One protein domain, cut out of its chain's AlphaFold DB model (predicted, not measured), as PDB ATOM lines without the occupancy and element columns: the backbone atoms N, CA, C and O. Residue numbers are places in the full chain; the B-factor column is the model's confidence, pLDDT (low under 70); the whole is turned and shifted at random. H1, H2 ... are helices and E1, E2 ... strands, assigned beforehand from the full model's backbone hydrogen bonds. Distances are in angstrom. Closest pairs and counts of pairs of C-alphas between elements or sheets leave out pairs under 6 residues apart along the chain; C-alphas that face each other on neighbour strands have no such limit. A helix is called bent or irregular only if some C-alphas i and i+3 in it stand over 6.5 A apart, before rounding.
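What this domain is: This is residues 8 to 89 and 107 to 164 of the 166 residues of an uncharacterized protein of Prevotella melaninogenica (UniProt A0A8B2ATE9). What does the model look like? It shows two antiparallel helix pairs, H1 with H3 and the hairpin H4 with H5, set loosely next to each other, with the short H2 crosswise to H3. H5 and the stretch after it, with the short H6, draw the shape out into its longest axis. What is it made of? The printed part has 140 residues, mostly helix by class, with six named helices and one named strand in the order H1, H2, H3, E1, H4, H5, H6. How large is it? It is only just compact, close to loose, with a radius of gyration of the C-alphas of 17.0 A, and elongated, spanning 56 by 35 by 29 A.

Where its parts are: Where do the elements before the cut lie? H1 is residues 11 to 23, 18.1 A long, from C-alpha 11 at (304.651, 282.547, 251.515). H2 is residues 50 to 55, H3 is residues 68 to 79 and 17.9 A long, and E1 is residues 83 to 85. H3 is neither bent nor irregular, but only just: C-alphas 68 and 71 are 6.5 A apart. And after the cut? H4 is residues 110 to 127, 25.9 A long, and H5 is residues 132 to 154, 32.1 A long, ending with C-alpha 154 at (285.474, 252.219, 271.988). H6 is residues 159 to 162.

How they stand to each other: What does H1 meet? It touches residues 74 to 78 of H3, opposite ways at a shallow tilt of 25 degrees, the closest C-alphas being those of Val 18 and Leu 78, 6.4 A apart. H1 and H4 are close but not clearly touching, with the C-alphas of Ile 22 and Gln 121 closest at 6.5 A. How do the other helices stand? H2 and H3 only just touch, with 3 pairs of C-alphas within 8 A, about perpendicular at 77 degrees, Ile 52 and Tyr 79 having the closest C-alphas at 6.9 A. H4 and H5, a helical hairpin, touch at a shallow tilt of 18 degrees, opposite ways, the closest C-alphas being those of Thr 122 and Ile 135 at 6.7 A. H3 and H4 are near each other, and H6 touches no helix. What of the backbone and E1? Every O i to N i+4 pair is within hydrogen-bond range in H1, H2 and H4, but 7 of 8 in H3 and 18 of 19 in H5; H6 is too short for such a pair. E1 pairs with no named strand, though its residues 83 to 84 pair antiparallel with residues 8 to 9.

The domain as a whole: Where is the cut? Residues 90 to 106 are not printed, and C-alphas 89 and 107 are 32.7 A apart. Which links are long? Those from H1 to H2 and from H2 to H3. Where is confidence low? The pLDDT is under 70 at residues 25 to 42, 44, 65 to 68 and 161 to 164.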
ATOM      1  N   VAL A   8     306.612 275.505 242.696       85.75
ATOM      2  CA  VAL A   8     307.317 276.140 243.819       85.75
ATOM      3  C   VAL A   8     306.335 277.052 244.536       85.75
ATOM      4  O   VAL A   8     305.872 278.040 243.973       85.75
ATOM      5  N   CYS A   9     306.055 276.742 245.794       84.94
ATOM      6  CA  CYS A   9     305.185 277.528 246.652       84.94
ATOM      7  C   CYS A   9     306.012 278.512 247.491       84.94
ATOM      8  O   CYS A   9     306.982 278.117 248.146       84.94
ATOM      9  N   ASP A  10     305.605 279.781 247.493       85.75
ATOM     10  CA  ASP A  10     306.122 280.848 248.358       85.75
ATOM     11  C   ASP A  10     305.144 281.168 249.505       85.75
ATOM     12  O   ASP A  10     304.174 280.443 249.708       85.75
ATOM     13  N   SER A  11     305.388 282.230 250.281       81.75
ATOM     14  CA  SER A  11     304.651 282.547 251.515       81.75
ATOM     15  C   SER A  11     303.120 282.426 251.416       81.75
ATOM     16  O   SER A  11     302.507 281.819 252.294       81.75
ATOM     17  N   ASN A  12     302.478 282.943 250.363       82.25
ATOM     18  CA  ASN A  12     301.012 282.877 250.252       82.25
ATOM     19  C   ASN A  12     300.521 281.473 249.870       82.25
ATOM     20  O   ASN A  12     299.512 280.988 250.401       82.25
ATOM     21  N   ALA A  13     301.257 280.795 248.990       82.56
ATOM     22  CA  ALA A  13     300.968 279.420 248.604       82.56
ATOM     23  C   ALA A  13     301.216 278.444 249.770       82.56
ATOM     24  O   ALA A  13     300.401 277.558 250.011       82.56
ATOM     25  N   ILE A  14     302.263 278.658 250.571       87.56
ATOM     26  CA  ILE A  14     302.567 277.902 251.795       87.56
ATOM     27  C   ILE A  14     301.435 278.037 252.812       87.56
ATOM     28  O   ILE A  14     300.957 277.033 253.337       87.56
ATOM     29  N   ASN A  15     300.942 279.252 253.050       87.50
ATOM     30  CA  ASN A  15     299.809 279.453 253.952       87.50
ATOM     31  C   ASN A  15     298.564 278.706 253.459       87.50
ATOM     32  O   ASN A  15     297.840 278.109 254.255       87.50
ATOM     33  N   SER A  16     298.332 278.700 252.145       83.31
ATOM     34  CA  SER A  16     297.243 277.939 251.524       83.31
ATOM     35  C   SER A  16     297.433 276.426 251.686       83.31
ATOM     36  O   SER A  16     296.480 275.730 252.035       83.31
ATOM     37  N   LEU A  17     298.662 275.921 251.536       83.94
ATOM     38  CA  LEU A  17     299.014 274.521 251.784       83.94
ATOM     39  C   LEU A  17     298.756 274.118 253.238       83.94
ATOM     40  O   LEU A  17     298.116 273.102 253.492       83.94
ATOM     41  N   VAL A  18     299.200 274.918 254.209       88.44
ATOM     42  CA  VAL A  18     298.977 274.632 255.635       88.44
ATOM     43  C   VAL A  18     297.483 274.619 255.961       88.44
ATOM     44  O   VAL A  18     297.004 273.689 256.615       88.44
ATOM     45  N   LYS A  19     296.720 275.597 255.456       85.94
ATOM     46  CA  LYS A  19     295.254 275.635 255.602       85.94
ATOM     47  C   LYS A  19     294.604 274.389 255.002       85.94
ATOM     48  O   LYS A  19     293.733 273.802 255.641       85.94
ATOM     49  N   PHE A  20     295.065 273.946 253.833       83.56
ATOM     50  CA  PHE A  20     294.614 272.706 253.210       83.56
ATOM     51  C   PHE A  20     294.933 271.479 254.069       83.56
ATOM     52  O   PHE A  20     294.060 270.636 254.259       83.56
ATOM     53  N   TYR A  21     296.142 271.359 254.618       84.69
ATOM     54  CA  TYR A  21     296.508 270.190 255.421       84.69
ATOM     55  C   TYR A  21     295.732 270.116 256.740       84.69
ATOM     56  O   TYR A  21     295.455 269.015 257.209       84.69
ATOM     57  N   ILE A  22     295.334 271.260 257.306       86.62
ATOM     58  CA  ILE A  22     294.535 271.336 258.538       86.62
ATOM     59  C   ILE A  22     293.030 271.158 258.268       86.62
ATOM     60  O   ILE A  22     292.366 270.367 258.940       86.62
ATOM     61  N   GLY A  23     292.469 271.904 257.314       77.44
ATOM     62  CA  GLY A  23     291.021 271.961 257.067       77.44
ATOM     63  C   GLY A  23     290.520 271.072 255.923       77.44
ATOM     64  O   GLY A  23     289.320 270.807 255.802       77.44
ATOM     65  N   GLY A  24     291.427 270.558 255.095       73.31
ATOM     66  CA  GLY A  24     291.133 269.779 253.895       73.31
ATOM     67  C   GLY A  24     290.725 270.629 252.686       73.31
ATOM     68  O   GLY A  24     290.596 271.847 252.750       73.31
ATOM     69  N   ARG A  25     290.445 269.947 251.564       63.50
ATOM     70  CA  ARG A  25     290.101 270.521 250.238       63.50
ATOM     71  C   ARG A  25     289.016 271.606 250.221       63.50
ATOM     72  O   ARG A  25     288.938 272.354 249.258       63.50
ATOM     73  N   LYS A  26     288.132 271.637 251.220       59.81
ATOM     74  CA  LYS A  26     286.971 272.544 251.278       59.81
ATOM     75  C   LYS A  26     287.159 273.689 252.280       59.81
ATOM     76  O   LYS A  26     286.174 274.292 252.698       59.81
ATOM     77  N   PHE A  27     288.396 273.945 252.705       56.25
ATOM     78  CA  PHE A  27     288.725 274.976 253.678       56.25
ATOM     79  C   PHE A  27     289.614 276.065 253.053       56.25
ATOM     80  O   PHE A  27     290.727 275.738 252.636       56.25
ATOM     81  N   PRO A  28     289.177 277.342 253.012       52.72
ATOM     82  CA  PRO A  28     287.867 277.877 253.416       52.72
ATOM     83  C   PRO A  28     286.687 277.485 252.519       52.72
ATOM     84  O   PRO A  28     286.838 277.350 251.311       52.72
ATOM     85  N   ILE A  29     285.473 277.449 253.082       51.31
ATOM     86  CA  ILE A  29     284.218 277.195 252.338       51.31
ATOM     87  C   ILE A  29     283.950 278.268 251.261       51.31
ATOM     88  O   ILE A  29     283.217 278.013 250.309       51.31
ATOM     89  N   LYS A  30     284.551 279.460 251.396       39.69
ATOM     90  CA  LYS A  30     284.343 280.617 250.507       39.69
ATOM     91  C   LYS A  30     285.398 280.820 249.424       39.69
ATOM     92  O   LYS A  30     285.133 281.554 248.478       39.69
ATOM     93  N   TYR A  31     286.554 280.183 249.540       42.38
ATOM     94  CA  TYR A  31     287.604 280.280 248.539       42.38
ATOM     95  C   TYR A  31     287.789 278.883 247.956       42.38
ATOM     96  O   TYR A  31     288.575 278.112 248.509       42.38
ATOM     97  N   PRO A  32     287.088 278.511 246.857       43.00
ATOM     98  CA  PRO A  32     287.674 277.510 245.976       43.00
ATOM     99  C   PRO A  32     289.098 277.997 245.742       43.00
ATOM    100  O   PRO A  32     289.269 279.168 245.395       43.00
ATOM    101  N   LEU A  33     290.086 277.173 246.098       43.75
ATOM    102  CA  LEU A  33     291.500 277.484 245.927       43.75
ATOM    103  C   LEU A  33     291.637 278.199 244.567       43.75
ATOM    104  O   LEU A  33     291.343 277.603 243.533       43.75
ATOM    105  N   GLN A  34     291.899 279.517 244.583       39.78
ATOM    106  CA  GLN A  34     291.773 280.365 243.381       39.78
ATOM    107  C   GLN A  34     292.772 279.953 242.291       39.78
ATOM    108  O   GLN A  34     292.600 280.273 241.120       39.78
ATOM    109  N   GLN A  35     293.766 279.166 242.677       41.94
ATOM    110  CA  GLN A  35     294.395 278.164 241.837       41.94
ATOM    111  C   GLN A  35     294.076 276.821 242.464       41.94
ATOM    112  O   GLN A  35     294.243 276.705 243.672       41.94
ATOM    113  N   GLU A  36     293.685 275.810 241.690       45.53
ATOM    114  CA  GLU A  36     293.840 274.418 242.110       45.53
ATOM    115  C   GLU A  36     295.327 274.178 242.420       45.53
ATOM    116  O   GLU A  36     296.060 273.642 241.592       45.53
ATOM    117  N   VAL A  37     295.808 274.603 243.595       49.59
ATOM    118  CA  VAL A  37     297.087 274.140 244.110       49.59
ATOM    119  C   VAL A  37     296.884 272.644 244.160       49.59
ATOM    120  O   VAL A  37     295.949 272.143 244.798       49.59
ATOM    121  N   ASN A  38     297.665 271.939 243.359       53.53
ATOM    122  CA  ASN A  38     297.503 270.519 243.144       53.53
ATOM    123  C   ASN A  38     298.112 269.847 244.380       53.53
ATOM    124  O   ASN A  38     299.209 269.315 244.326       53.53
ATOM    125  N   VAL A  39     297.477 270.009 245.546       59.47
ATOM    126  CA  VAL A  39     298.092 269.679 246.830       59.47
ATOM    127  C   VAL A  39     298.132 268.157 246.978       59.47
ATOM    128  O   VAL A  39     297.092 267.503 246.806       59.47
ATOM    129  N   PRO A  40     299.295 267.566 247.317       61.16
ATOM    130  CA  PRO A  40     299.370 266.155 247.661       61.16
ATOM    131  C   PRO A  40     298.333 265.811 248.736       61.16
ATOM    132  O   PRO A  40     298.149 266.541 249.708       61.16
ATOM    133  N   ASN A  41     297.654 264.670 248.598       62.00
ATOM    134  CA  ASN A  41     296.699 264.227 249.621       62.00
ATOM    135  C   ASN A  41     297.386 263.842 250.945       62.00
ATOM    136  O   ASN A  41     296.699 263.696 251.953       62.00
ATOM    137  N   SER A  42     298.709 263.656 250.943       64.44
ATOM    138  CA  SER A  42     299.511 263.374 252.132       64.44
ATOM    139  C   SER A  42     300.858 264.094 252.073       64.44
ATOM    140  O   SER A  42     301.411 264.328 251.002       64.44
ATOM    141  N   ILE A  43     301.385 264.418 253.251       70.44
ATOM    142  CA  ILE A  43     302.657 265.134 253.465       70.44
ATOM    143  C   ILE A  43     303.779 264.222 253.959       70.44
ATOM    144  O   ILE A  43     304.802 264.695 254.436       70.44
ATOM    145  N   TRP A  44     303.571 262.909 253.882       69.44
ATOM    146  CA  TRP A  44     304.464 261.916 254.480       69.44
ATOM    147  C   TRP A  44     305.677 261.585 253.604       69.44
ATOM    148  O   TRP A  44     306.717 261.187 254.112       69.44
ATOM    149  N   ASN A  45     305.588 261.808 252.291       77.81
ATOM    150  CA  ASN A  45     306.674 261.529 251.348       77.81
ATOM    151  C   ASN A  45     307.424 262.819 251.003       77.81
ATOM    152  O   ASN A  45     307.296 263.343 249.895       77.81
ATOM    153  N   CYS A  46     308.167 263.360 251.966       82.69
ATOM    154  CA  CYS A  46     308.854 264.639 251.818       82.69
ATOM    155  C   CYS A  46     310.332 264.543 252.203       82.69
ATOM    156  O   CYS A  46     310.724 263.748 253.053       82.69
ATOM    157  N   ILE A  47     311.145 265.398 251.582       88.12
ATOM    158  CA  ILE A  47     312.526 265.655 251.993       88.12
ATOM    159  C   ILE A  47     312.530 266.996 252.720       88.12
ATOM    160  O   ILE A  47     312.007 267.984 252.204       88.12
ATOM    161  N   PHE A  48     313.116 267.024 253.915       91.06
ATOM    162  CA  PHE A  48     313.157 268.209 254.766       91.06
ATOM    163  C   PHE A  48     314.564 268.792 254.826       91.06
ATOM    164  O   PHE A  48     315.558 268.066 254.814       91.06
ATOM    165  N   PHE A  49     314.649 270.117 254.921       92.62
ATOM    166  CA  PHE A  49     315.915 270.805 255.127       92.62
ATOM    167  C   PHE A  49     316.227 270.847 256.629       92.62
ATOM    168  O   PHE A  49     315.484 271.471 257.388       92.62
ATOM    169  N   SER A  50     317.313 270.196 257.063       94.06
ATOM    170  CA  SER A  50     317.647 270.024 258.492       94.06
ATOM    171  C   SER A  50     317.723 271.343 259.257       94.06
ATOM    172  O   SER A  50     317.228 271.440 260.375       94.06
ATOM    173  N   HIS A  51     318.232 272.395 258.617       95.56
ATOM    174  CA  HIS A  51     318.321 273.721 259.220       95.56
ATOM    175  C   HIS A  51     316.957 274.273 259.673       95.56
ATOM    176  O   HIS A  51     316.873 274.908 260.720       95.56
ATOM    177  N   ILE A  52     315.872 274.011 258.927       94.56
ATOM    178  CA  ILE A  52     314.518 274.453 259.311       94.56
ATOM    179  C   ILE A  52     314.065 273.724 260.577       94.56
ATOM    180  O   ILE A  52     313.455 274.338 261.454       94.56
ATOM    181  N   ILE A  53     314.379 272.431 260.675       95.19
ATOM    182  CA  ILE A  53     314.029 271.575 261.809       95.19
ATOM    183  C   ILE A  53     314.745 272.065 263.070       95.19
ATOM    184  O   ILE A  53     314.095 272.317 264.083       95.19
ATOM    185  N   GLU A  54     316.062 272.246 262.983       95.94
ATOM    186  CA  GLU A  54     316.913 272.672 264.097       95.94
ATOM    187  C   GLU A  54     316.560 274.088 264.566       95.94
ATOM    188  O   GLU A  54     316.309 274.306 265.749       95.94
ATOM    189  N   GLN A  55     316.453 275.049 263.642       96.81
ATOM    190  CA  GLN A  55     316.188 276.450 263.983       96.81
ATOM    191  C   GLN A  55     314.816 276.652 264.648       96.81
ATOM    192  O   GLN A  55     314.670 277.520 265.509       96.81
ATOM    193  N   ASN A  56     313.806 275.872 264.252       94.69
ATOM    194  CA  ASN A  56     312.436 276.008 264.758       94.69
ATOM    195  C   ASN A  56     312.080 274.960 265.825       94.69
ATOM    196  O   ASN A  56     310.914 274.867 266.212       94.69
ATOM    197  N   ASN A  57     313.059 274.179 266.301       94.38
ATOM    198  CA  ASN A  57     312.869 273.105 267.279       94.38
ATOM    199  C   ASN A  57     311.700 272.177 266.900       94.38
ATOM    200  O   ASN A  57     310.762 271.961 267.676       94.38
ATOM    201  N   ILE A  58     311.709 271.671 265.666       92.62
ATOM    202  CA  ILE A  58     310.665 270.775 265.171       92.62
ATOM    203  C   ILE A  58     311.010 269.342 265.585       92.62
ATOM    204  O   ILE A  58     312.001 268.775 265.142       92.62
ATOM    205  N   TYR A  59     310.163 268.741 266.413       89.81
ATOM    206  CA  TYR A  59     310.274 267.352 266.849       89.81
ATOM    207  C   TYR A  59     308.963 266.607 266.591       89.81
ATOM    208  O   TYR A  59     307.895 267.223 266.481       89.81
ATOM    209  N   PHE A  60     309.055 265.282 266.488       87.69
ATOM    210  CA  PHE A  60     307.887 264.410 266.441       87.69
ATOM    211  C   PHE A  60     307.136 264.496 267.765       87.69
ATOM    212  O   PHE A  60     307.716 264.343 268.839       87.69
ATOM    213  N   GLU A  61     305.838 264.761 267.689       83.06
ATOM    214  CA  GLU A  61     304.983 264.853 268.862       83.06
ATOM    215  C   GLU A  61     303.650 264.189 268.548       83.06
ATOM    216  O   GLU A  61     302.891 264.655 267.694       83.06
ATOM    217  N   THR A  62     303.365 263.102 269.253       74.25
ATOM    218  CA  THR A  62     302.154 262.312 269.070       74.25
ATOM    219  C   THR A  62     301.005 262.882 269.885       74.25
ATOM    220  O   THR A  62     300.990 262.846 271.117       74.25
ATOM    221  N   PHE A  63     299.968 263.351 269.192       79.19
ATOM    222  CA  PHE A  63     298.654 263.460 269.824       79.19
ATOM    223  C   PHE A  63     298.032 262.069 269.968       79.19
ATOM    224  O   PHE A  63     297.543 261.707 271.035       79.19
ATOM    225  N   VAL A  64     298.103 261.272 268.903       73.25
ATOM    226  CA  VAL A  64     297.595 259.901 268.798       73.25
ATOM    227  C   VAL A  64     298.701 259.054 268.166       73.25
ATOM    228  O   VAL A  64     299.438 259.569 267.333       73.25
ATOM    229  N   ASP A  65     298.820 257.782 268.550       64.50
ATOM    230  CA  ASP A  65     299.950 256.897 268.203       64.50
ATOM    231  C   ASP A  65     300.127 256.625 266.684       64.50
ATOM    232  O   ASP A  65     301.066 255.946 266.298       64.50
ATOM    233  N   TYR A  66     299.247 257.161 265.828       62.91
ATOM    234  CA  TYR A  66     299.274 257.038 264.361       62.91
ATOM    235  C   TYR A  66     299.294 258.397 263.622       62.91
ATOM    236  O   TYR A  66     299.135 258.430 262.406       62.91
ATOM    237  N   ASP A  67     299.414 259.517 264.349       62.47
ATOM    238  CA  ASP A  67     299.429 260.894 263.809       62.47
ATOM    239  C   ASP A  67     300.783 261.608 264.067       62.47
ATOM    240  O   ASP A  67     300.857 262.841 264.059       62.47
ATOM    241  N   ASP A  68     301.852 260.853 264.335       67.44
ATOM    242  CA  ASP A  68     303.210 261.343 264.640       67.44
ATOM    243  C   ASP A  68     303.804 262.218 263.531       67.44
ATOM    244  O   ASP A  68     304.316 263.311 263.800       67.44
ATOM    245  N   ASP A  69     303.680 261.772 262.286       80.38
ATOM    246  CA  ASP A  69     304.314 262.429 261.146       80.38
ATOM    247  C   ASP A  69     303.610 263.730 260.765       80.38
ATOM    248  O   ASP A  69     304.233 264.717 260.374       80.38
ATOM    249  N   TRP A  70     302.285 263.778 260.905       85.25
ATOM    250  CA  TRP A  70     301.493 264.865 260.340       85.25
ATOM    251  C   TRP A  70     301.828 266.229 260.963       85.25
ATOM    252  O   TRP A  70     302.048 267.208 260.245       85.25
ATOM    253  N   LYS A  71     301.940 266.299 262.296       88.00
ATOM    254  CA  LYS A  71     302.319 267.537 262.999       88.00
ATOM    255  C   LYS A  71     303.722 268.001 262.606       88.00
ATOM    256  O   LYS A  71     303.932 269.199 262.390       88.00
ATOM    257  N   PHE A  72     304.664 267.066 262.506       90.25
ATOM    258  CA  PHE A  72     306.034 267.341 262.081       90.25
ATOM    259  C   PHE A  72     306.064 267.930 260.663       90.25
ATOM    260  O   PHE A  72     306.671 268.979 260.427       90.25
ATOM    261  N   CYS A  73     305.346 267.308 259.730       90.44
ATOM    262  CA  CYS A  73     305.277 267.749 258.345       90.44
ATOM    263  C   CYS A  73     304.604 269.126 258.205       90.44
ATOM    264  O   CYS A  73     305.132 269.989 257.506       90.44
ATOM    265  N   VAL A  74     303.488 269.382 258.905       90.62
ATOM    266  CA  VAL A  74     302.809 270.692 258.875       90.62
ATOM    267  C   VAL A  74     303.720 271.805 259.394       90.62
ATOM    268  O   VAL A  74     303.792 272.860 258.766       90.62
ATOM    269  N   LYS A  75     304.450 271.581 260.498       92.38
ATOM    270  CA  LYS A  75     305.429 272.561 261.004       92.38
ATOM    271  C   LYS A  75     306.521 272.845 259.975       92.38
ATOM    272  O   LYS A  75     306.848 274.005 259.752       92.38
ATOM    273  N   ASN A  76     307.061 271.809 259.335       93.38
ATOM    274  CA  ASN A  76     308.087 271.990 258.308       93.38
ATOM    275  C   ASN A  76     307.581 272.841 257.141       93.38
ATOM    276  O   ASN A  76     308.275 273.763 256.723       93.38
ATOM    277  N   VAL A  77     306.367 272.582 256.648       91.88
ATOM    278  CA  VAL A  77     305.750 273.400 255.592       91.88
ATOM    279  C   VAL A  77     305.562 274.842 256.069       91.88
ATOM    280  O   VAL A  77     305.972 275.762 255.372       91.88
ATOM    281  N   LEU A  78     305.005 275.037 257.267       93.12
ATOM    282  CA  LEU A  78     304.711 276.355 257.837       93.12
ATOM    283  C   LEU A  78     305.958 277.237 258.006       93.12
ATOM    284  O   LEU A  78     305.902 278.428 257.720       93.12
ATOM    285  N   TYR A  79     307.074 276.668 258.470       94.38
ATOM    286  CA  TYR A  79     308.317 277.416 258.707       94.38
ATOM    287  C   TYR A  79     309.236 277.492 257.482       94.38
ATOM    288  O   TYR A  79     310.267 278.170 257.515       94.38
ATOM    289  N   SER A  80     308.881 276.816 256.391       93.06
ATOM    290  CA  SER A  80     309.639 276.891 255.148       93.06
ATOM    291  C   SER A  80     309.434 278.234 254.460       93.06
ATOM    292  O   SER A  80     308.333 278.767 254.405       93.06
ATOM    293  N   LYS A  81     310.502 278.776 253.865       92.00
ATOM    294  CA  LYS A  81     310.398 279.954 252.983       92.00
ATOM    295  C   LYS A  81     309.907 279.587 251.583       92.00
ATOM    296  O   LYS A  81     309.332 280.423 250.893       92.00
ATOM    297  N   ARG A  82     310.202 278.359 251.149       91.12
ATOM    298  CA  ARG A  82     309.807 277.789 249.860       91.12
ATOM    299  C   ARG A  82     309.526 276.306 250.029       91.12
ATOM    300  O   ARG A  82     310.277 275.628 250.725       91.12
ATOM    301  N   VAL A  83     308.491 275.815 249.360       89.62
ATOM    302  CA  VAL A  83     308.156 274.388 249.293       89.62
ATOM    303  C   VAL A  83     308.091 273.984 247.829       89.62
ATOM    304  O   VAL A  83     307.431 274.649 247.039       89.62
ATOM    305  N   TYR A  84     308.793 272.916 247.462       88.06
ATOM    306  CA  TYR A  84     308.765 272.372 246.108       88.06
ATOM    307  C   TYR A  84     307.851 271.148 246.065       88.06
ATOM    308  O   TYR A  84     308.063 270.180 246.796       88.06
ATOM    309  N   LEU A  85     306.829 271.208 245.219       85.88
ATOM    310  CA  LEU A  85     305.895 270.121 244.967       85.88
ATOM    311  C   LEU A  85     306.306 269.439 243.666       85.88
ATOM    312  O   LEU A  85     306.157 269.998 242.580       85.88
ATOM    313  N   ALA A  86     306.841 268.227 243.784       81.81
ATOM    314  CA  ALA A  86     307.236 267.444 242.627       81.81
ATOM    315  C   ALA A  86     306.037 266.704 242.025       81.81
ATOM    316  O   ALA A  86     305.246 266.082 242.738       81.81
ATOM    317  N   LYS A  87     305.940 266.704 240.696       77.00
ATOM    318  CA  LYS A  87     304.889 266.002 239.956       77.00
ATOM    319  C   LYS A  87     305.015 264.487 240.029       77.00
ATOM    320  O   LYS A  87     304.018 263.761 239.977       77.00
ATOM    321  N   ASN A  88     306.250 264.007 240.042       77.06
ATOM    322  CA  ASN A  88     306.550 262.588 239.986       77.06
ATOM    323  C   ASN A  88     306.631 262.013 241.400       77.06
ATOM    324  O   ASN A  88     307.143 262.642 242.325       77.06
ATOM    325  N   SER A  89     306.153 260.781 241.559       72.69
ATOM    326  CA  SER A  89     306.323 260.033 242.801       72.69
ATOM    327  C   SER A  89     307.695 259.373 242.809       72.69
ATOM    328  O   SER A  89     307.954 258.486 242.001       72.69
ATOM    329  N   ILE A 107     292.754 253.080 272.067       86.81
ATOM    330  CA  ILE A 107     293.568 254.242 272.401       86.81
ATOM    331  C   ILE A 107     292.978 254.897 273.657       86.81
ATOM    332  O   ILE A 107     291.890 255.481 273.591       86.81
ATOM    333  N   PRO A 108     293.676 254.837 274.805       86.62
ATOM    334  CA  PRO A 108     293.228 255.484 276.032       86.62
ATOM    335  C   PRO A 108     293.203 257.010 275.906       86.62
ATOM    336  O   PRO A 108     294.131 257.613 275.356       86.62
ATOM    337  N   ASN A 109     292.171 257.637 276.482       87.44
ATOM    338  CA  ASN A 109     291.985 259.093 276.485       87.44
ATOM    339  C   ASN A 109     292.126 259.722 275.080       87.44
ATOM    340  O   ASN A 109     292.767 260.764 274.900       87.44
ATOM    341  N   LEU A 110     291.557 259.063 274.065       88.25
ATOM    342  CA  LEU A 110     291.564 259.564 272.692       88.25
ATOM    343  C   LEU A 110     290.904 260.957 272.605       88.25
ATOM    344  O   LEU A 110     291.413 261.816 271.882       88.25
ATOM    345  N   TYR A 111     289.896 261.231 273.440       87.12
ATOM    346  CA  TYR A 111     289.234 262.531 273.542       87.12
ATOM    347  C   TYR A 111     290.183 263.664 273.914       87.12
ATOM    348  O   TYR A 111     290.361 264.597 273.128       87.12
ATOM    349  N   GLY A 112     290.852 263.574 275.068       88.62
ATOM    350  CA  GLY A 112     291.776 264.623 275.506       88.62
ATOM    351  C   GLY A 112     292.962 264.777 274.550       88.62
ATOM    352  O   GLY A 112     293.419 265.885 274.267       88.62
ATOM    353  N   ARG A 113     293.438 263.668 273.970       88.81
ATOM    354  CA  ARG A 113     294.471 263.677 272.924       88.81
ATOM    355  C   ARG A 113     294.033 264.468 271.686       88.81
ATOM    356  O   ARG A 113     294.799 265.288 271.179       88.81
ATOM    357  N   ARG A 114     292.801 264.265 271.222       87.56
ATOM    358  CA  ARG A 114     292.237 264.934 270.042       87.56
ATOM    359  C   ARG A 114     291.891 266.396 270.299       87.56
ATOM    360  O   ARG A 114     292.136 267.210 269.411       87.56
ATOM    361  N   GLN A 115     291.426 266.756 271.495       89.38
ATOM    362  CA  GLN A 115     291.239 268.163 271.872       89.38
ATOM    363  C   GLN A 115     292.538 268.960 271.736       89.38
ATOM    364  O   GLN A 115     292.554 269.968 271.032       89.38
ATOM    365  N   ARG A 116     293.653 268.449 272.275       90.81
ATOM    366  CA  ARG A 116     294.974 269.088 272.123       90.81
ATOM    367  C   ARG A 116     295.385 269.251 270.658       90.81
ATOM    368  O   ARG A 116     295.969 270.267 270.286       90.81
ATOM    369  N   SER A 117     295.054 268.274 269.809       89.75
ATOM    370  CA  SER A 117     295.282 268.379 268.362       89.75
ATOM    371  C   SER A 117     294.457 269.507 267.737       89.75
ATOM    372  O   SER A 117     294.992 270.285 266.952       89.75
ATOM    373  N   ILE A 118     293.169 269.615 268.071       89.94
ATOM    374  CA  ILE A 118     292.281 270.668 267.554       89.94
ATOM    375  C   ILE A 118     292.740 272.049 268.031       89.94
ATOM    376  O   ILE A 118     292.785 272.982 267.233       89.94
ATOM    377  N   GLU A 119     293.124 272.186 269.299       92.44
ATOM    378  CA  GLU A 119     293.655 273.433 269.862       92.44
ATOM    379  C   GLU A 119     294.931 273.871 269.141       92.44
ATOM    380  O   GLU A 119     295.055 275.026 268.726       92.44
ATOM    381  N   TRP A 120     295.853 272.932 268.924       92.69
ATOM    382  CA  TRP A 120     297.092 273.185 268.196       92.69
ATOM    383  C   TRP A 120     296.832 273.632 266.750       92.69
ATOM    384  O   TRP A 120     297.392 274.631 266.303       92.69
ATOM    385  N   GLN A 121     295.934 272.947 266.039       91.62
ATOM    386  CA  GLN A 121     295.512 273.320 264.684       91.62
ATOM    387  C   GLN A 121     294.870 274.705 264.643       91.62
ATOM    388  O   GLN A 121     295.194 275.528 263.789       91.62
ATOM    389  N   THR A 122     293.969 274.967 265.586       93.25
ATOM    390  CA  THR A 122     293.240 276.231 265.692       93.25
ATOM    391  C   THR A 122     294.191 277.396 265.922       93.25
ATOM    392  O   THR A 122     294.032 278.442 265.295       93.25
ATOM    393  N   LYS A 123     295.223 277.208 266.754       94.75
ATOM    394  CA  LYS A 123     296.274 278.207 266.954       94.75
ATOM    395  C   LYS A 123     296.966 278.569 265.638       94.75
ATOM    396  O   LYS A 123     297.041 279.746 265.315       94.75
ATOM    397  N   ILE A 124     297.371 277.576 264.842       93.69
ATOM    398  CA  ILE A 124     298.004 277.822 263.533       93.69
ATOM    399  C   ILE A 124     297.072 278.607 262.610       93.69
ATOM    400  O   ILE A 124     297.502 279.554 261.962       93.69
ATOM    401  N   LEU A 125     295.789 278.239 262.540       92.75
ATOM    402  CA  LEU A 125     294.837 278.953 261.688       92.75
ATOM    403  C   LEU A 125     294.678 280.424 262.107       92.75
ATOM    404  O   LEU A 125     294.605 281.289 261.233       92.75
ATOM    405  N   ARG A 126     294.682 280.715 263.415       94.12
ATOM    406  CA  ARG A 126     294.676 282.094 263.931       94.12
ATOM    407  C   ARG A 126     295.959 282.841 263.576       94.12
ATOM    408  O   ARG A 126     295.872 283.960 263.084       94.12
ATOM    409  N   ASP A 127     297.120 282.205 263.736       93.06
ATOM    410  CA  ASP A 127     298.421 282.783 263.366       93.06
ATOM    411  C   ASP A 127     298.495 283.095 261.853       93.06
ATOM    412  O   ASP A 127     299.140 284.052 261.427       93.06
ATOM    413  N   LEU A 128     297.769 282.329 261.029       90.31
ATOM    414  CA  LEU A 128     297.599 282.549 259.587       90.31
ATOM    415  C   LEU A 128     296.468 283.532 259.222       90.31
ATOM    416  O   LEU A 128     296.084 283.611 258.046       90.31
ATOM    417  N   ASN A 129     295.928 284.259 260.205       90.81
ATOM    418  CA  ASN A 129     294.848 285.240 260.065       90.81
ATOM    419  C   ASN A 129     293.595 284.683 259.366       90.81
ATOM    420  O   ASN A 129     292.947 285.370 258.574       90.81
ATOM    421  N   VAL A 130     293.261 283.413 259.607       89.00
ATOM    422  CA  VAL A 130     292.011 282.827 259.108       89.00
ATOM    423  C   VAL A 130     290.829 283.416 259.891       89.00
ATOM    424  O   VAL A 130     290.908 283.488 261.118       89.00
ATOM    425  N   PRO A 131     289.724 283.818 259.230       91.25
ATOM    426  CA  PRO A 131     288.547 284.342 259.917       91.25
ATOM    427  C   PRO A 131     287.992 283.367 260.964       91.25
ATOM    428  O   PRO A 131     287.843 282.174 260.692       91.25
ATOM    429  N   GLU A 132     287.609 283.874 262.139       92.06
ATOM    430  CA  GLU A 132     287.145 283.028 263.253       92.06
ATOM    431  C   GLU A 132     285.893 282.206 262.887       92.06
ATOM    432  O   GLU A 132     285.745 281.071 263.333       92.06
ATOM    433  N   GLU A 133     285.029 282.717 262.004       90.62
ATOM    434  CA  GLU A 133     283.878 281.961 261.488       90.62
ATOM    435  C   GLU A 133     284.299 280.694 260.730       90.62
ATOM    436  O   GLU A 133     283.695 279.632 260.881       90.62
ATOM    437  N   GLU A 134     285.377 280.762 259.949       88.00
ATOM    438  CA  GLU A 134     285.904 279.597 259.241       88.00
ATOM    439  C   GLU A 134     286.546 278.619 260.226       88.00
ATOM    440  O   GLU A 134     286.268 277.420 260.180       88.00
ATOM    441  N   ILE A 135     287.333 279.128 261.177       90.94
ATOM    442  CA  ILE A 135     287.934 278.328 262.252       90.94
ATOM    443  C   ILE A 135     286.860 277.564 263.035       90.94
ATOM    444  O   ILE A 135     287.008 276.365 263.296       90.94
ATOM    445  N   LYS A 136     285.746 278.224 263.361       90.75
ATOM    446  CA  LYS A 136     284.601 277.620 264.044       90.75
ATOM    447  C   LYS A 136     283.990 276.491 263.222       90.75
ATOM    448  O   LYS A 136     283.739 275.411 263.758       90.75
ATOM    449  N   ILE A 137     283.804 276.691 261.917       88.31
ATOM    450  CA  ILE A 137     283.289 275.638 261.035       88.31
ATOM    451  C   ILE A 137     284.265 274.457 260.952       88.31
ATOM    452  O   ILE A 137     283.831 273.309 261.077       88.31
ATOM    453  N   ASN A 138     285.569 274.707 260.802       87.06
ATOM    454  CA  ASN A 138     286.579 273.645 260.807       87.06
ATOM    455  C   ASN A 138     286.539 272.847 262.113       87.06
ATOM    456  O   ASN A 138     286.486 271.620 262.086       87.06
ATOM    457  N   THR A 139     286.474 273.539 263.250       89.38
ATOM    458  CA  THR A 139     286.366 272.917 264.574       89.38
ATOM    459  C   THR A 139     285.133 272.019 264.662       89.38
ATOM    460  O   THR A 139     285.244 270.866 265.067       89.38
ATOM    461  N   ILE A 140     283.966 272.483 264.202       88.38
ATOM    462  CA  ILE A 140     282.736 271.674 264.167       88.38
ATOM    463  C   ILE A 140     282.918 270.420 263.302       88.38
ATOM    464  O   ILE A 140     282.509 269.327 263.703       88.38
ATOM    465  N   LEU A 141     283.518 270.550 262.117       85.50
ATOM    466  CA  LEU A 141     283.753 269.419 261.215       85.50
ATOM    467  C   LEU A 141     284.727 268.398 261.818       85.50
ATOM    468  O   LEU A 141     284.468 267.195 261.738       85.50
ATOM    469  N   GLN A 142     285.807 268.865 262.447       85.69
ATOM    470  CA  GLN A 142     286.772 268.015 263.143       85.69
ATOM    471  C   GLN A 142     286.114 267.287 264.321       85.69
ATOM    472  O   GLN A 142     286.236 266.068 264.421       85.69
ATOM    473  N   THR A 143     285.315 267.984 265.135       86.38
ATOM    474  CA  THR A 143     284.555 267.382 266.241       86.38
ATOM    475  C   THR A 143     283.586 266.303 265.755       86.38
ATOM    476  O   THR A 143     283.529 265.222 266.336       86.38
ATOM    477  N   LYS A 144     282.859 266.537 264.654       86.94
ATOM    478  CA  LYS A 144     281.955 265.526 264.071       86.94
ATOM    479  C   LYS A 144     282.698 264.265 263.636       86.94
ATOM    480  O   LYS A 144     282.253 263.161 263.940       86.94
ATOM    481  N   ARG A 145     283.827 264.415 262.934       84.44
ATOM    482  CA  ARG A 145     284.677 263.276 262.541       84.44
ATOM    483  C   ARG A 145     285.180 262.535 263.771       84.44
ATOM    484  O   ARG A 145     285.139 261.311 263.812       84.44
ATOM    485  N   PHE A 146     285.622 263.282 264.772       84.69
ATOM    486  CA  PHE A 146     286.155 262.747 266.009       84.69
ATOM    487  C   PHE A 146     285.143 261.875 266.771       84.69
ATOM    488  O   PHE A 146     285.514 260.791 267.206       84.69
ATOM    489  N   ILE A 147     283.868 262.271 266.854       87.25
ATOM    490  CA  ILE A 147     282.822 261.450 267.498       87.25
ATOM    491  C   ILE A 147     282.733 260.054 266.860       87.25
ATOM    492  O   ILE A 147     282.622 259.050 267.560       87.25
ATOM    493  N   ILE A 148     282.828 259.976 265.530       88.00
ATOM    494  CA  ILE A 148     282.811 258.698 264.802       88.00
ATOM    495  C   ILE A 148     284.054 257.865 265.151       88.00
ATOM    496  O   ILE A 148     283.954 256.658 265.370       88.00
ATOM    497  N   TRP A 149     285.222 258.507 265.236       85.19
ATOM    498  CA  TRP A 149     286.470 257.846 265.621       85.19
ATOM    499  C   TRP A 149     286.461 257.340 267.063       85.19
ATOM    500  O   TRP A 149     286.971 256.251 267.305       85.19
ATOM    501  N   GLU A 150     285.860 258.069 268.002       87.19
ATOM    502  CA  GLU A 150     285.673 257.597 269.380       87.19
ATOM    503  C   GLU A 150     284.790 256.364 269.442       87.19
ATOM    504  O   GLU A 150     285.136 255.394 270.109       87.19
ATOM    505  N   PHE A 151     283.683 256.359 268.699       88.81
ATOM    506  CA  PHE A 151     282.825 255.182 268.627       88.81
ATOM    507  C   PHE A 151     283.598 253.966 268.099       88.81
ATOM    508  O   PHE A 151     283.547 252.875 268.674       88.81
ATOM    509  N   TYR A 152     284.386 254.162 267.038       88.50
ATOM    510  CA  TYR A 152     285.252 253.115 266.505       88.50
ATOM    511  C   TYR A 152     286.320 252.670 267.515       88.50
ATOM    512  O   TYR A 152     286.539 251.470 267.672       88.50
ATOM    513  N   ASN A 153     286.954 253.602 268.226       88.94
ATOM    514  CA  ASN A 153     287.948 253.326 269.261       88.94
ATOM    515  C   ASN A 153     287.352 252.501 270.408       88.94
ATOM    516  O   ASN A 153     287.891 251.454 270.761       88.94
ATOM    517  N   ALA A 154     286.195 252.916 270.929       87.94
ATOM    518  CA  ALA A 154     285.474 252.219 271.988       87.94
ATOM    519  C   ALA A 154     285.104 250.781 271.591       87.94
ATOM    520  O   ALA A 154     285.219 249.876 272.411       87.94
ATOM    521  N   SER A 155     284.772 250.532 270.317       87.75
ATOM    522  CA  SER A 155     284.509 249.170 269.815       87.75
ATOM    523  C   SER A 155     285.709 248.213 269.918       87.75
ATOM    524  O   SER A 155     285.547 247.005 269.752       87.75
ATOM    525  N   LYS A 156     286.921 248.732 270.168       87.38
ATOM    526  CA  LYS A 156     288.151 247.939 270.340       87.38
ATOM    527  C   LYS A 156     288.419 247.537 271.788       87.38
ATOM    528  O   LYS A 156     289.343 246.759 272.024       87.38
ATOM    529  N   LEU A 157     287.645 248.036 272.752       84.25
ATOM    530  CA  LEU A 157     287.711 247.562 274.131       84.25
ATOM    531  C   LEU A 157     287.065 246.173 274.238       84.25
ATOM    532  O   LEU A 157     285.902 246.004 273.871       84.25
ATOM    533  N   PRO A 158     287.779 245.166 274.769       79.44
ATOM    534  CA  PRO A 158     287.174 243.876 275.058       79.44
ATOM    535  C   PRO A 158     286.071 243.998 276.113       79.44
ATOM    536  O   PRO A 158     286.258 244.670 277.128       79.44
ATOM    537  N   PHE A 159     284.974 243.261 275.933       73.94
ATOM    538  CA  PHE A 159     283.812 243.269 276.834       73.94
ATOM    539  C   PHE A 159     284.175 243.085 278.320       73.94
ATOM    540  O   PHE A 159     283.660 243.790 279.184       73.94
ATOM    541  N   PHE A 160     285.124 242.193 278.629       73.19
ATOM    542  CA  PHE A 160     285.556 241.934 280.009       73.19
ATOM    543  C   PHE A 160     286.245 243.133 280.682       73.19
ATOM    544  O   PHE A 160     286.297 243.191 281.910       73.19
ATOM    545  N   LYS A 161     286.802 244.075 279.903       68.56
ATOM    546  CA  LYS A 161     287.342 245.334 280.434       68.56
ATOM    547  C   LYS A 161     286.229 246.343 280.697       68.56
ATOM    548  O   LYS A 161     286.302 247.035 281.699       68.56
ATOM    549  N   CYS A 162     285.191 246.368 279.858       66.19
ATOM    550  CA  CYS A 162     284.036 247.248 280.042       66.19
ATOM    551  C   CYS A 162     283.244 246.913 281.317       66.19
ATOM    552  O   CYS A 162     282.762 247.813 281.989       66.19
ATOM    553  N   TRP A 163     283.154 245.629 281.683       56.53
ATOM    554  CA  TRP A 163     282.370 245.180 282.843       56.53
ATOM    555  C   TRP A 163     282.956 245.583 284.207       56.53
ATOM    556  O   TRP A 163     282.242 245.591 285.200       56.53
ATOM    557  N   LYS A 164     284.248 245.926 284.286       57.09
ATOM    558  CA  LYS A 164     284.870 246.360 285.550       57.09
ATOM    559  C   LYS A 164     284.591 247.825 285.909       57.09
ATOM    560  O   LYS A 164     284.932 248.227 287.016       57.09
TER     561      LYS A 164